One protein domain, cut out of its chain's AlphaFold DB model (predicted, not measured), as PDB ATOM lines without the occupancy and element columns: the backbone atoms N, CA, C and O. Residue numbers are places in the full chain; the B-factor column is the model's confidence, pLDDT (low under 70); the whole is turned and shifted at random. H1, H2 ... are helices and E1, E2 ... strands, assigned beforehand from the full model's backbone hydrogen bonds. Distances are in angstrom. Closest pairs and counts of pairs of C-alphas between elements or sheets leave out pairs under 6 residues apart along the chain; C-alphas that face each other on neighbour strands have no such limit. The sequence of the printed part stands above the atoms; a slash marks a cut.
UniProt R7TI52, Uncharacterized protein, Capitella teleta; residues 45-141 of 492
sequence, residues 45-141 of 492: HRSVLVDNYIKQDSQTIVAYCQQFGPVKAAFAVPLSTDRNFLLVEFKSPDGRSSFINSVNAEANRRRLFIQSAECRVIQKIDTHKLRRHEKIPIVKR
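Overview. This is residues 45 to 141 of the 492 residues of an uncharacterized protein of Capitella teleta (UniProt R7TI52). A twisted five-strand sheet has the longer strands E1, E3 and E2 in its middle and the short strands E4 and E5 at its edges; H1 packs over one face, and H2 packs where E1 begins and E3 ends. Two long loops join the last parts: in the first, residues 109 to 114 stick out free, and the second, residues 124 to 137, swings past the H1 side from edge strand E4 to edge strand E5. The printed part has 97 residues, with two named helices and five named strands in the order E1, H1, E2, E3, H2, E4, E5; the sheet order is E4, E1, E3, E2, E5, mixed. The class is mixed, helices and strands, with 45 residues, under half, in named elements. The whole is compact, with a radius of gyration of the C-alphas of 13.2 A and spans of 36 by 33 by 28 A.

Along the chain. E1, residues 47 to 51, begins at C-alpha 47 (-0.763, -4.286, 24.195) and is 13.4 A long. H1, residues 58 to 65, measures 10.8 A. E2, residues 71 to 78, measures 20.3 A, and E3, residues 84 to 90, 19.4 A. H2, residues 93 to 103, measures 15.7 A and ends at C-alpha 103 (-5.729, -12.603, 35.206). E4, residues 121 to 123, measures 6.8 A; E5, residues 138 to 140, measures 6.2 A and ends at C-alpha 140 (12.517, 4.048, 28.982).

Arrangement. E1 and E3 are antiparallel, with N 50 and O 86 2.8 A apart. E2 and E3 form an antiparallel hairpin, with N 75 and O 87 at 2.8 A. E4 is parallel to E1, with N 122 and O 49 at 2.9 A; E5 is parallel to E2, with N 139 and O 74 at 2.9 A. E1, H1 and E2 make a split strand-helix-strand unit, two strands running the same way with E3 between them, and its crossover is right-handed. H1 is on the sheet at a height of 8.9 A, slantwise to the strands, at 40 degrees to E3 on the local plane; its closest C-alphas to E3 are Val 62 and Val 88, 7.1 A. H2 is on the sheet at a height of 9.0 A, along the strands, at 16 degrees to E3 on the local plane; its closest C-alphas to E1 are Arg 96 and Ser 47, 6.5 A. The architecture is two layers, helices on one face of a sheet, though the local plane under H2 leans 81 degrees from the whole sheet's. H1 and H2 are close but not clearly touching, Cys 65 and Phe 99 having the closest C-alphas at 6.8 A, and about perpendicular at 85 degrees. In H1 and H2 every O i to N i+4 pair is within hydrogen-bond range.

Size, cuts and confidence. The two C-alphas farthest apart, those of Arg 109 and Arg 141, are 36.6 A apart. The printed part has no cut. The links H2 to E4 and E4 to E5 are long. The model's pLDDT is under 70 at residues 80 to 82, 104 to 119 and 124 to 133; the mean of the printed part is 77.7.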
ATOM      1  N   HIS A  45      -3.912  -2.594  20.087       92.62
ATOM      2  CA  HIS A  45      -4.759  -3.783  20.190       92.62
ATOM      3  C   HIS A  45      -4.020  -5.027  20.678       92.62
ATOM      4  O   HIS A  45      -4.671  -5.918  21.202       92.62
ATOM      5  N   ARG A  46      -2.694  -5.113  20.562       93.75
ATOM      6  CA  ARG A  46      -1.901  -6.239  21.092       93.75
ATOM      7  C   ARG A  46      -1.125  -5.889  22.364       93.75
ATOM      8  O   ARG A  46      -0.228  -6.634  22.748       93.75
ATOM      9  N   SER A  47      -1.450  -4.765  22.997       94.88
ATOM     10  CA  SER A  47      -0.763  -4.286  24.195       94.88
ATOM     11  C   SER A  47      -1.631  -4.398  25.450       94.88
ATOM     12  O   SER A  47      -2.863  -4.414  25.374       94.88
ATOM     13  N   VAL A  48      -0.967  -4.460  26.605       93.25
ATOM     14  CA  VAL A  48      -1.548  -4.341  27.952       93.25
ATOM     15  C   VAL A  48      -0.758  -3.320  28.760       93.25
ATOM     16  O   VAL A  48       0.438  -3.141  28.527       93.25
ATOM     17  N   LEU A  49      -1.403  -2.670  29.723       92.62
ATOM     18  CA  LEU A  49      -0.750  -1.752  30.648       92.62
ATOM     19  C   LEU A  49      -0.684  -2.406  32.027       92.62
ATOM     20  O   LEU A  49      -1.700  -2.813  32.578       92.62
ATOM     21  N   VAL A  50       0.505  -2.528  32.597       89.38
ATOM     22  CA  VAL A  50       0.689  -3.098  33.934       89.38
ATOM     23  C   VAL A  50       0.937  -1.964  34.919       89.38
ATOM     24  O   VAL A  50       1.876  -1.188  34.733       89.38
ATOM     25  N   ASP A  51       0.106  -1.869  35.957       86.31
ATOM     26  CA  ASP A  51       0.340  -0.984  37.100       86.31
ATOM     27  C   ASP A  51       1.382  -1.639  38.021       86.31
ATOM     28  O   ASP A  51       1.105  -2.619  38.721       86.31
ATOM     29  N   ASN A  52       2.610  -1.119  37.981       81.25
ATOM     30  CA  ASN A  52       3.745  -1.604  38.758       81.25
ATOM     31  C   ASN A  52       3.921  -0.807  40.062       81.25
ATOM     32  O   ASN A  52       5.019  -0.356  40.397       81.25
ATOM     33  N   TYR A  53       2.833  -0.644  40.818       73.56
ATOM     34  CA  TYR A  53       2.819   0.062  42.103       73.56
ATOM     35  C   TYR A  53       3.860  -0.460  43.115       73.56
ATOM     36  O   TYR A  53       4.457   0.320  43.851       73.56
ATOM     37  N   ILE A  54       4.138  -1.770  43.129       71.31
ATOM     38  CA  ILE A  54       5.120  -2.389  44.042       71.31
ATOM     39  C   ILE A  54       6.585  -2.240  43.585       71.31
ATOM     40  O   ILE A  54       7.472  -2.846  44.183       71.31
ATOM     41  N   LYS A  55       6.848  -1.456  42.527       75.38
ATOM     42  CA  LYS A  55       8.190  -1.142  41.992       75.38
ATOM     43  C   LYS A  55       9.044  -2.381  41.693       75.38
ATOM     44  O   LYS A  55      10.252  -2.395  41.922       75.38
ATOM     45  N   GLN A  56       8.431  -3.435  41.162       76.50
ATOM     46  CA  GLN A  56       9.178  -4.619  40.758       76.50
ATOM     47  C   GLN A  56      10.032  -4.340  39.521       76.50
ATOM     48  O   GLN A  56       9.670  -3.530  38.671       76.50
ATOM     49  N   ASP A  57      11.142  -5.063  39.395       83.62
ATOM     50  CA  ASP A  57      11.946  -5.061  38.183       83.62
ATOM     51  C   ASP A  57      11.091  -5.357  36.933       83.62
ATOM     52  O   ASP A  57      10.416  -6.388  36.825       83.62
ATOM     53  N   SER A  58      11.135  -4.432  35.975       86.12
ATOM     54  CA  SER A  58      10.308  -4.479  34.773       86.12
ATOM     55  C   SER A  58      10.620  -5.694  33.892       86.12
ATOM     56  O   SER A  58       9.712  -6.216  33.250       86.12
ATOM     57  N   GLN A  59      11.861  -6.204  33.892       88.31
ATOM     58  CA  GLN A  59      12.204  -7.431  33.152       88.31
ATOM     59  C   GLN A  59      11.476  -8.646  33.717       88.31
ATOM     60  O   GLN A  59      11.028  -9.511  32.970       88.31
ATOM     61  N   THR A  60      11.293  -8.687  35.031       85.25
ATOM     62  CA  THR A  60      10.546  -9.755  35.690       85.25
ATOM     63  C   THR A  60       9.071  -9.761  35.273       85.25
ATOM     64  O   THR A  60       8.490 -10.826  35.074       85.25
ATOM     65  N   ILE A  61       8.461  -8.584  35.089       85.50
ATOM     66  CA  ILE A  61       7.085  -8.468  34.574       85.50
ATOM     67  C   ILE A  61       7.014  -8.977  33.132       85.50
ATOM     68  O   ILE A  61       6.156  -9.796  32.812       85.50
ATOM     69  N   VAL A  62       7.947  -8.551  32.277       89.62
ATOM     70  CA  VAL A  62       7.988  -8.991  30.876       89.62
ATOM     71  C   VAL A  62       8.191 -10.506  30.765       89.62
ATOM     72  O   VAL A  62       7.488 -11.158  29.994       89.62
ATOM     73  N   ALA A  63       9.076 -11.077  31.585       88.44
ATOM     74  CA  ALA A  63       9.302 -12.519  31.652       88.44
ATOM     75  C   ALA A  63       8.037 -13.297  32.049       88.44
ATOM     76  O   ALA A  63       7.805 -14.394  31.549       88.44
ATOM     77  N   TYR A  64       7.192 -12.737  32.921       86.56
ATOM     78  CA  TYR A  64       5.893 -13.335  33.229       86.56
ATOM     79  C   TYR A  64       4.945 -13.287  32.027       86.56
ATOM     80  O   TYR A  64       4.394 -14.317  31.645       86.56
ATOM     81  N   CYS A  65       4.808 -12.124  31.381       89.06
ATOM     82  CA  CYS A  65       3.959 -11.966  30.198       89.06
ATOM     83  C   CYS A  65       4.348 -12.929  29.059       89.06
ATOM     84  O   CYS A  65       3.469 -13.438  28.366       89.06
ATOM     85  N   GLN A  66       5.638 -13.243  28.902       89.56
ATOM     86  CA  GLN A  66       6.130 -14.174  27.877       89.56
ATOM     87  C   GLN A  66       5.569 -15.605  27.986       89.56
ATOM     88  O   GLN A  66       5.615 -16.337  26.999       89.56
ATOM     89  N   GLN A  67       5.010 -16.010  29.132       88.94
ATOM     90  CA  GLN A  67       4.359 -17.322  29.290       88.94
ATOM     91  C   GLN A  67       3.044 -17.436  28.509       88.94
ATOM     92  O   GLN A  67       2.624 -18.541  28.178       88.94
ATOM     93  N   PHE A  68       2.417 -16.303  28.194       89.62
ATOM     94  CA  PHE A  68       1.122 -16.233  27.511       89.62
ATOM     95  C   PHE A  68       1.263 -15.945  26.015       89.62
ATOM     96  O   PHE A  68       0.321 -16.115  25.247       89.62
ATOM     97  N   GLY A  69       2.451 -15.526  25.582       91.69
ATOM     98  CA  GLY A  69       2.789 -15.332  24.182       91.69
ATOM     99  C   GLY A  69       4.065 -14.507  24.011       91.69
ATOM    100  O   GLY A  69       4.494 -13.822  24.940       91.69
ATOM    101  N   PRO A  70       4.687 -14.521  22.818       93.12
ATOM    102  CA  PRO A  70       5.898 -13.751  22.572       93.12
ATOM    103  C   PRO A  70       5.668 -12.248  22.773       93.12
ATOM    104  O   PRO A  70       4.802 -11.653  22.128       93.12
ATOM    105  N   VAL A  71       6.485 -11.622  23.619       94.25
ATOM    106  CA  VAL A  71       6.509 -10.164  23.800       94.25
ATOM    107  C   VAL A  71       7.428  -9.543  22.748       94.25
ATOM    108  O   VAL A  71       8.512 -10.057  22.474       94.25
ATOM    109  N   LYS A  72       6.975  -8.460  22.114       93.94
ATOM    110  CA  LYS A  72       7.743  -7.708  21.117       93.94
ATOM    111  C   LYS A  72       8.627  -6.652  21.780       93.94
ATOM    112  O   LYS A  72       9.801  -6.557  21.444       93.94
ATOM    113  N   ALA A  73       8.050  -5.858  22.676       94.19
ATOM    114  CA  ALA A  73       8.720  -4.772  23.383       94.19
ATOM    115  C   ALA A  73       7.941  -4.412  24.655       94.19
ATOM    116  O   ALA A  73       6.761  -4.748  24.785       94.19
ATOM    117  N   ALA A  74       8.592  -3.700  25.571       93.38
ATOM    118  CA  ALA A  74       7.921  -3.063  26.694       93.38
ATOM    119  C   ALA A  74       8.412  -1.624  26.880       93.38
ATOM    120  O   ALA A  74       9.563  -1.308  26.575       93.38
ATOM    121  N   PHE A  75       7.537  -0.760  27.384       93.19
ATOM    122  CA  PHE A  75       7.779   0.674  27.501       93.19
ATOM    123  C   PHE A  75       7.486   1.124  28.928       93.19
ATOM    124  O   PHE A  75       6.372   0.945  29.427       93.19
ATOM    125  N   ALA A  76       8.496   1.676  29.597       90.19
ATOM    126  CA  ALA A  76       8.345   2.218  30.937       90.19
ATOM    127  C   ALA A  76       7.725   3.615  30.859       90.19
ATOM    128  O   ALA A  76       8.244   4.493  30.170       90.19
ATOM    129  N   VAL A  77       6.640   3.805  31.604       85.81
ATOM    130  CA  VAL A  77       5.915   5.068  31.731       85.81
ATOM    131  C   VAL A  77       6.047   5.517  33.190       85.81
ATOM    132  O   VAL A  77       5.195   5.177  34.021       85.81
ATOM    133  N   PRO A  78       7.155   6.196  33.543       76.38
ATOM    134  CA  PRO A  78       7.292   6.797  34.859       76.38
ATOM    135  C   PRO A  78       6.332   7.981  34.971       76.38
ATOM    136  O   PRO A  78       6.108   8.707  34.000       76.38
ATOM    137  N   LEU A  79       5.777   8.179  36.158       76.00
ATOM    138  CA  LEU A  79       4.976   9.352  36.480       76.00
ATOM    139  C   LEU A  79       5.699  10.180  37.537       76.00
ATOM    140  O   LEU A  79       6.585   9.682  38.224       76.00
ATOM    141  N   SER A  80       5.306  11.445  37.683       67.00
ATOM    142  CA  SER A  80       5.753  12.284  38.805       67.00
ATOM    143  C   SER A  80       5.289  11.730  40.157       67.00
ATOM    144  O   SER A  80       5.908  11.979  41.187       67.00
ATOM    145  N   THR A  81       4.202  10.958  40.156       65.25
ATOM    146  CA  THR A  81       3.740  10.182  41.311       65.25
ATOM    147  C   THR A  81       4.625   8.953  41.547       65.25
ATOM    148  O   THR A  81       5.238   8.446  40.617       65.25
ATOM    149  N   ASP A  82       4.583   8.359  42.744       67.88
ATOM    150  CA  ASP A  82       5.263   7.084  43.049       67.88
ATOM    151  C   ASP A  82       4.803   5.871  42.202       67.88
ATOM    152  O   ASP A  82       5.349   4.768  42.333       67.88
ATOM    153  N   ARG A  83       3.797   6.051  41.335       73.88
ATOM    154  CA  ARG A  83       3.300   5.025  40.417       73.88
ATOM    155  C   ARG A  83       4.185   4.894  39.184       73.88
ATOM    156  O   ARG A  83       4.649   5.872  38.611       73.88
ATOM    157  N   ASN A  84       4.329   3.657  38.725       82.50
ATOM    158  CA  ASN A  84       5.058   3.325  37.511       82.50
ATOM    159  C   ASN A  84       4.207   2.392  36.662       82.50
ATOM    160  O   ASN A  84       3.794   1.337  37.141       82.50
ATOM    161  N   PHE A  85       3.979   2.751  35.404       88.88
ATOM    162  CA  PHE A  85       3.298   1.870  34.466       88.88
ATOM    163  C   PHE A  85       4.293   1.210  33.514       88.88
ATOM    164  O   PHE A  85       5.326   1.780  33.155       88.88
ATOM    165  N   LEU A  86       3.966  -0.006  33.083       91.31
ATOM    166  CA  LEU A  86       4.696  -0.721  32.044       91.31
ATOM    167  C   LEU A  86       3.728  -1.114  30.932       91.31
ATOM    168  O   LEU A  86       2.857  -1.960  31.132       91.31
ATOM    169  N   LEU A  87       3.879  -0.510  29.758       93.81
ATOM    170  CA  LEU A  87       3.129  -0.903  28.569       93.81
ATOM    171  C   LEU A  87       3.842  -2.090  27.918       93.81
ATOM    172  O   LEU A  87       4.974  -1.954  27.461       93.81
ATOM    173  N   VAL A  88       3.198  -3.253  27.881       94.12
ATOM    174  CA  VAL A  88       3.751  -4.486  27.307       94.12
ATOM    175  C   VAL A  88       3.062  -4.767  25.978       94.12
ATOM    176  O   VAL A  88       1.849  -4.963  25.937       94.12
ATOM    177  N   GLU A  89       3.837  -4.808  24.894       95.25
ATOM    178  CA  GLU A  89       3.348  -5.081  23.542       95.25
ATOM    179  C   GLU A  89       3.668  -6.528  23.146       95.25
ATOM    180  O   GLU A  89       4.832  -6.900  22.970       95.25
ATOM    181  N   PHE A  90       2.638  -7.352  22.953       95.00
ATOM    182  CA  PHE A  90       2.793  -8.713  22.436       95.00
ATOM    183  C   PHE A  90       3.064  -8.711  20.926       95.00
ATOM    184  O   PHE A  90       2.769  -7.749  20.220       95.00
ATOM    185  N   LYS A  91       3.603  -9.810  20.384       94.56
ATOM    186  CA  LYS A  91       3.727  -9.980  18.925       94.56
ATOM    187  C   LYS A  91       2.357 -10.164  18.257       94.56
ATOM    188  O   LYS A  91       2.169  -9.646  17.154       94.56
ATOM    189  N   SER A  92       1.405 -10.820  18.932       93.75
ATOM    190  CA  SER A  92       0.044 -11.084  18.439       93.75
ATOM    191  C   SER A  92      -1.050 -10.682  19.447       93.75
ATOM    192  O   SER A  92      -0.801 -10.675  20.656       93.75
ATOM    193  N   PRO A  93      -2.278 -10.381  18.974       91.38
ATOM    194  CA  PRO A  93      -3.442 -10.179  19.842       91.38
ATOM    195  C   PRO A  93      -3.784 -11.402  20.703       91.38
ATOM    196  O   PRO A  93      -4.280 -11.232  21.814       91.38
ATOM    197  N   ASP A  94      -3.483 -12.614  20.230       92.69
ATOM    198  CA  ASP A  94      -3.757 -13.859  20.958       92.69
ATOM    199  C   ASP A  94      -2.955 -13.951  22.256       92.69
ATOM    200  O   ASP A  94      -3.511 -14.318  23.287       92.69
ATOM    201  N   GLY A  95      -1.680 -13.537  22.239       90.50
ATOM    202  CA  GLY A  95      -0.850 -13.517  23.447       90.50
ATOM    203  C   GLY A  95      -1.399 -12.563  24.510       90.50
ATOM    204  O   GLY A  95      -1.495 -12.911  25.686       90.50
ATOM    205  N   ARG A  96      -1.870 -11.388  24.073       90.88
ATOM    206  CA  ARG A  96      -2.585 -10.436  24.931       90.88
ATOM    207  C   ARG A  96      -3.870 -11.052  25.496       90.88
ATOM    208  O   ARG A  96      -4.106 -10.952  26.695       90.88
ATOM    209  N   SER A  97      -4.701 -11.674  24.659       89.19
ATOM    210  CA  SER A  97      -5.956 -12.300  25.102       89.19
ATOM    211  C   SER A  97      -5.705 -13.446  26.089       89.19
ATOM    212  O   SER A  97      -6.380 -13.528  27.110       89.19
ATOM    213  N   SER A  98      -4.692 -14.284  25.839       89.19
ATOM    214  CA  SER A  98      -4.284 -15.355  26.754       89.19
ATOM    215  C   SER A  98      -3.857 -14.811  28.119       89.19
ATOM    216  O   SER A  98      -4.215 -15.400  29.134       89.19
ATOM    217  N   PHE A  99      -3.123 -13.693  28.149       87.44
ATOM    218  CA  PHE A  99      -2.705 -13.040  29.390       87.44
ATOM    219  C   PHE A  99      -3.884 -12.426  30.157       87.44
ATOM    220  O   PHE A  99      -4.011 -12.614  31.361       87.44
ATOM    221  N   ILE A 100      -4.785 -11.718  29.475       84.38
ATOM    222  CA  ILE A 100      -5.975 -11.139  30.122       84.38
ATOM    223  C   ILE A 100      -6.854 -12.248  30.721       84.38
ATOM    224  O   ILE A 100      -7.281 -12.153  31.871       84.38
ATOM    225  N   ASN A 101      -7.060 -13.341  29.980       82.81
ATOM    226  CA  ASN A 101      -7.872 -14.466  30.442       82.81
ATOM    227  C   ASN A 101      -7.274 -15.178  31.665       82.81
ATOM    228  O   ASN A 101      -8.034 -15.692  32.483       82.81
ATOM    229  N   SER A 102      -5.946 -15.191  31.831       77.88
ATOM    230  CA  SER A 102      -5.325 -15.764  33.030       77.88
ATOM    231  C   SER A 102      -5.499 -14.881  34.264       77.88
ATOM    232  O   SER A 102      -5.645 -15.402  35.364       77.88
ATOM    233  N   VAL A 103      -5.517 -13.554  34.097       72.12
ATOM    234  CA  VAL A 103      -5.729 -12.603  35.206       72.12
ATOM    235  C   VAL A 103      -7.148 -12.717  35.772       72.12
ATOM    236  O   VAL A 103      -7.343 -12.601  36.982       72.12
ATOM    237  N   ASN A 104      -8.133 -13.026  34.925       60.22
ATOM    238  CA  ASN A 104      -9.520 -13.232  35.353       60.22
ATOM    239  C   ASN A 104      -9.706 -14.459  36.269       60.22
ATOM    240  O   ASN A 104     -10.692 -14.521  37.000       60.22
ATOM    241  N   ALA A 105      -8.774 -15.419  36.277       51.12
ATOM    242  CA  ALA A 105      -8.908 -16.659  37.046       51.12
ATOM    243  C   ALA A 105      -8.551 -16.522  38.543       51.12
ATOM    244  O   ALA A 105      -8.983 -17.348  39.348       51.12
ATOM    245  N   GLU A 106      -7.797 -15.488  38.941       49.91
ATOM    246  CA  GLU A 106      -7.246 -15.346  40.305       49.91
ATOM    247  C   GLU A 106      -7.860 -14.203  41.130       49.91
ATOM    248  O   GLU A 106      -7.397 -13.926  42.239       49.91
ATOM    249  N   ALA A 107      -8.911 -13.536  40.640       52.41
ATOM    250  CA  ALA A 107      -9.515 -12.390  41.316       52.41
ATOM    251  C   ALA A 107     -10.050 -12.743  42.722       52.41
ATOM    252  O   ALA A 107     -11.176 -13.198  42.902       52.41
ATOM    253  N   ASN A 108      -9.194 -12.512  43.723       48.97
ATOM    254  CA  ASN A 108      -9.462 -12.172  45.117       48.97
ATOM    255  C   ASN A 108     -10.821 -12.649  45.664       48.97
ATOM    256  O   ASN A 108     -11.826 -11.946  45.558       48.97
ATOM    257  N   ARG A 109     -10.819 -13.761  46.416       48.44
ATOM    258  CA  ARG A 109     -11.965 -14.311  47.183       48.44
ATOM    259  C   ARG A 109     -12.657 -13.330  48.162       48.44
ATOM    260  O   ARG A 109     -13.517 -13.749  48.929       48.44
ATOM    261  N   ARG A 110     -12.275 -12.048  48.204       48.38
ATOM    262  CA  ARG A 110     -12.789 -11.031  49.136       48.38
ATOM    263  C   ARG A 110     -13.249  -9.711  48.503       48.38
ATOM    264  O   ARG A 110     -13.717  -8.857  49.250       48.38
ATOM    265  N   ARG A 111     -13.155  -9.500  47.182       49.81
ATOM    266  CA  ARG A 111     -13.638  -8.257  46.541       49.81
ATOM    267  C   ARG A 111     -14.225  -8.525  45.153       49.81
ATOM    268  O   ARG A 111     -13.527  -8.419  44.153       49.81
ATOM    269  N   LEU A 112     -15.519  -8.836  45.099       47.72
ATOM    270  CA  LEU A 112     -16.313  -8.715  43.875       47.72
ATOM    271  C   LEU A 112     -16.607  -7.227  43.650       47.72
ATOM    272  O   LEU A 112     -17.523  -6.676  44.252       47.72
ATOM    273  N   PHE A 113     -15.816  -6.579  42.803       53.44
ATOM    274  CA  PHE A 113     -16.239  -5.354  42.129       53.44
ATOM    275  C   PHE A 113     -16.447  -5.688  40.655       53.44
ATOM    276  O   PHE A 113     -15.729  -6.527  40.110       53.44
ATOM    277  N   ILE A 114     -17.453  -5.068  40.035       56.22
ATOM    278  CA  ILE A 114     -17.727  -5.167  38.597       56.22
ATOM    279  C   ILE A 114     -16.415  -4.887  37.856       56.22
ATOM    280  O   ILE A 114     -15.902  -3.771  37.900       56.22
ATOM    281  N   GLN A 115     -15.842  -5.916  37.232       58.06
ATOM    282  CA  GLN A 115     -14.663  -5.761  36.390       58.06
ATOM    283  C   GLN A 115     -15.122  -5.162  35.063       58.06
ATOM    284  O   GLN A 115     -16.037  -5.687  34.428       58.06
ATOM    285  N   SER A 116     -14.501  -4.062  34.639       58.59
ATOM    286  CA  SER A 116     -14.669  -3.597  33.263       58.59
ATOM    287  C   SER A 116     -14.166  -4.703  32.335       58.59
ATOM    288  O   SER A 116     -12.987  -5.053  32.389       58.59
ATOM    289  N   ALA A 117     -15.060  -5.254  31.507       57.16
ATOM    290  CA  ALA A 117     -14.748  -6.325  30.555       57.16
ATOM    291  C   ALA A 117     -13.594  -5.950  29.609       57.16
ATOM    292  O   ALA A 117     -12.882  -6.816  29.110       57.16
ATOM    293  N   GLU A 118     -13.379  -4.646  29.429       61.00
ATOM    294  CA  GLU A 118     -12.374  -4.076  28.543       61.00
ATOM    295  C   GLU A 118     -11.109  -3.622  29.276       61.00
ATOM    296  O   GLU A 118     -10.198  -3.072  28.656       61.00
ATOM    297  N   CYS A 119     -11.016  -3.840  30.594       65.88
ATOM    298  CA  CYS A 119      -9.862  -3.411  31.372       65.88
ATOM    299  C   CYS A 119      -8.602  -4.155  30.920       65.88
ATOM    300  O   CYS A 119      -8.405  -5.339  31.185       65.88
ATOM    301  N   ARG A 120      -7.702  -3.415  30.277       70.94
ATOM    302  CA  ARG A 120      -6.354  -3.878  29.920       70.94
ATOM    303  C   ARG A 120      -5.286  -3.321  30.857       70.94
ATOM    304  O   ARG A 120      -4.101  -3.405  30.532       70.94
ATOM    305  N   VAL A 121      -5.709  -2.732  31.982       70.81
ATOM    306  CA  VAL A 121      -4.826  -2.251  33.046       70.81
ATOM    307  C   VAL A 121      -4.811  -3.269  34.177       70.81
ATOM    308  O   VAL A 121      -5.838  -3.526  34.801       70.81
ATOM    309  N   ILE A 122      -3.655  -3.878  34.412       74.75
ATOM    310  CA  ILE A 122      -3.526  -5.037  35.295       74.75
ATOM    311  C   ILE A 122      -2.706  -4.646  36.518       74.75
ATOM    312  O   ILE A 122      -1.574  -4.179  36.391       74.75
ATOM    313  N   GLN A 123      -3.286  -4.849  37.702       71.25
ATOM    314  CA  GLN A 123      -2.589  -4.680  38.971       71.25
ATOM    315  C   GLN A 123      -1.855  -5.971  39.330       71.25
ATOM    316  O   GLN A 123      -2.420  -7.063  39.284       71.25
ATOM    317  N   LYS A 124      -0.590  -5.844  39.717       66.19
ATOM    318  CA  LYS A 124       0.199  -6.975  40.200       66.19
ATOM    319  C   LYS A 124      -0.112  -7.303  41.667       66.19
ATOM    320  O   LYS A 124      -0.201  -6.386  42.477       66.19
ATOM    321  N   ILE A 125      -0.217  -8.598  42.000       58.91
ATOM    322  CA  ILE A 125      -0.571  -9.072  43.354       58.91
ATOM    323  C   ILE A 125       0.570  -9.842  44.046       58.91
ATOM    324  O   ILE A 125       0.735  -9.654  45.244       58.91
ATOM    325  N   ASP A 126       1.411 -10.616  43.336       59.69
ATOM    326  CA  ASP A 126       2.439 -11.437  44.008       59.69
ATOM    327  C   ASP A 126       3.772 -11.638  43.263       59.69
ATOM    328  O   ASP A 126       3.907 -11.432  42.050       59.69
ATOM    329  N   THR A 127       4.788 -12.060  44.029       54.38
ATOM    330  CA  THR A 127       6.156 -12.344  43.565       54.38
ATOM    331  C   THR A 127       6.462 -13.844  43.592       54.38
ATOM    332  O   THR A 127       6.944 -14.393  44.578       54.38
ATOM    333  N   HIS A 128       6.236 -14.535  42.474       56.81
ATOM    334  CA  HIS A 128       6.732 -15.903  42.301       56.81
ATOM    335  C   HIS A 128       8.077 -15.938  41.568       56.81
ATOM    336  O   HIS A 128       8.381 -15.080  40.735       56.81
ATOM    337  N   LYS A 129       8.893 -16.958  41.873       57.47
ATOM    338  CA  LYS A 129      10.125 -17.258  41.130       57.47
ATOM    339  C   LYS A 129       9.751 -17.649  39.700       57.47
ATOM    340  O   LYS A 129       9.116 -18.676  39.483       57.47
ATOM    341  N   LEU A 130      10.154 -16.830  38.735       63.28
ATOM    342  CA  LEU A 130       9.879 -17.049  37.316       63.28
ATOM    343  C   LEU A 130      11.011 -17.841  36.658       63.28
ATOM    344  O   LEU A 130      12.177 -17.725  37.043       63.28
ATOM    345  N   ARG A 131      10.666 -18.659  35.655       62.94
ATOM    346  CA  ARG A 131      11.660 -19.331  34.805       62.94
ATOM    347  C   ARG A 131      12.468 -18.279  34.038       62.94
ATOM    348  O   ARG A 131      11.968 -17.197  33.740       62.94
ATOM    349  N   ARG A 132      13.730 -18.593  33.722       62.75
ATOM    350  CA  ARG A 132      14.573 -17.713  32.899       62.75
ATOM    351  C   ARG A 132      13.957 -17.601  31.504       62.75
ATOM    352  O   ARG A 132      13.922 -18.590  30.781       62.75
ATOM    353  N   HIS A 133      13.507 -16.403  31.152       69.88
ATOM    354  CA  HIS A 133      13.093 -16.056  29.798       69.88
ATOM    355  C   HIS A 133      14.108 -15.115  29.138       69.88
ATOM    356  O   HIS A 133      14.975 -14.539  29.802       69.88
ATOM    357  N   GLU A 134      14.014 -14.996  27.814       78.44
ATOM    358  CA  GLU A 134      14.817 -14.070  27.020       78.44
ATOM    359  C   GLU A 134      14.531 -12.622  27.438       78.44
ATOM    360  O   GLU A 134      13.371 -12.206  27.500       78.44
ATOM    361  N   LYS A 135      15.591 -11.851  27.706       83.44
ATOM    362  CA  LYS A 135      15.469 -10.427  28.033       83.44
ATOM    363  C   LYS A 135      14.942  -9.668  26.820       83.44
ATOM    364  O   LYS A 135      15.558  -9.693  25.759       83.44
ATOM    365  N   ILE A 136      13.846  -8.946  27.008       87.06
ATOM    366  CA  ILE A 136      13.260  -8.089  25.975       87.06
ATOM    367  C   ILE A 136      13.685  -6.642  26.234       87.06
ATOM    368  O   ILE A 136      13.731  -6.225  27.395       87.06
ATOM    369  N   PRO A 137      13.982  -5.848  25.192       84.69
ATOM    370  CA  PRO A 137      14.254  -4.427  25.352       84.69
ATOM    371  C   PRO A 137      13.117  -3.708  26.084       84.69
ATOM    372  O   PRO A 137      11.947  -3.828  25.714       84.69
ATOM    373  N   ILE A 138      13.483  -2.946  27.115       85.56
ATOM    374  CA  ILE A 138      12.573  -2.034  27.804       85.56
ATOM    375  C   ILE A 138      12.975  -0.626  27.413       85.56
ATOM    376  O   ILE A 138      14.044  -0.153  27.798       85.56
ATOM    377  N   VAL A 139      12.115   0.022  26.640       88.12
ATOM    378  CA  VAL A 139      12.295   1.413  26.244       88.12
ATOM    379  C   VAL A 139      11.884   2.273  27.429       88.12
ATOM    380  O   VAL A 139      10.748   2.195  27.902       88.12
ATOM    381  N   LYS A 140      12.821   3.057  27.954       83.00
ATOM    382  CA  LYS A 140      12.517   4.048  28.982       83.00
ATOM    383  C   LYS A 140      12.128   5.345  28.294       83.00
ATOM    384  O   LYS A 140      12.751   5.705  27.301       83.00
ATOM    385  N   ARG A 141      11.114   6.025  28.831       76.62
ATOM    386  CA  ARG A 141      10.860   7.425  28.500       76.62
ATOM    387  C   ARG A 141      12.125   8.219  28.813       76.62
ATOM    388  O   ARG A 141      12.653   8.087  29.920       76.62
TER     389      ARG A 141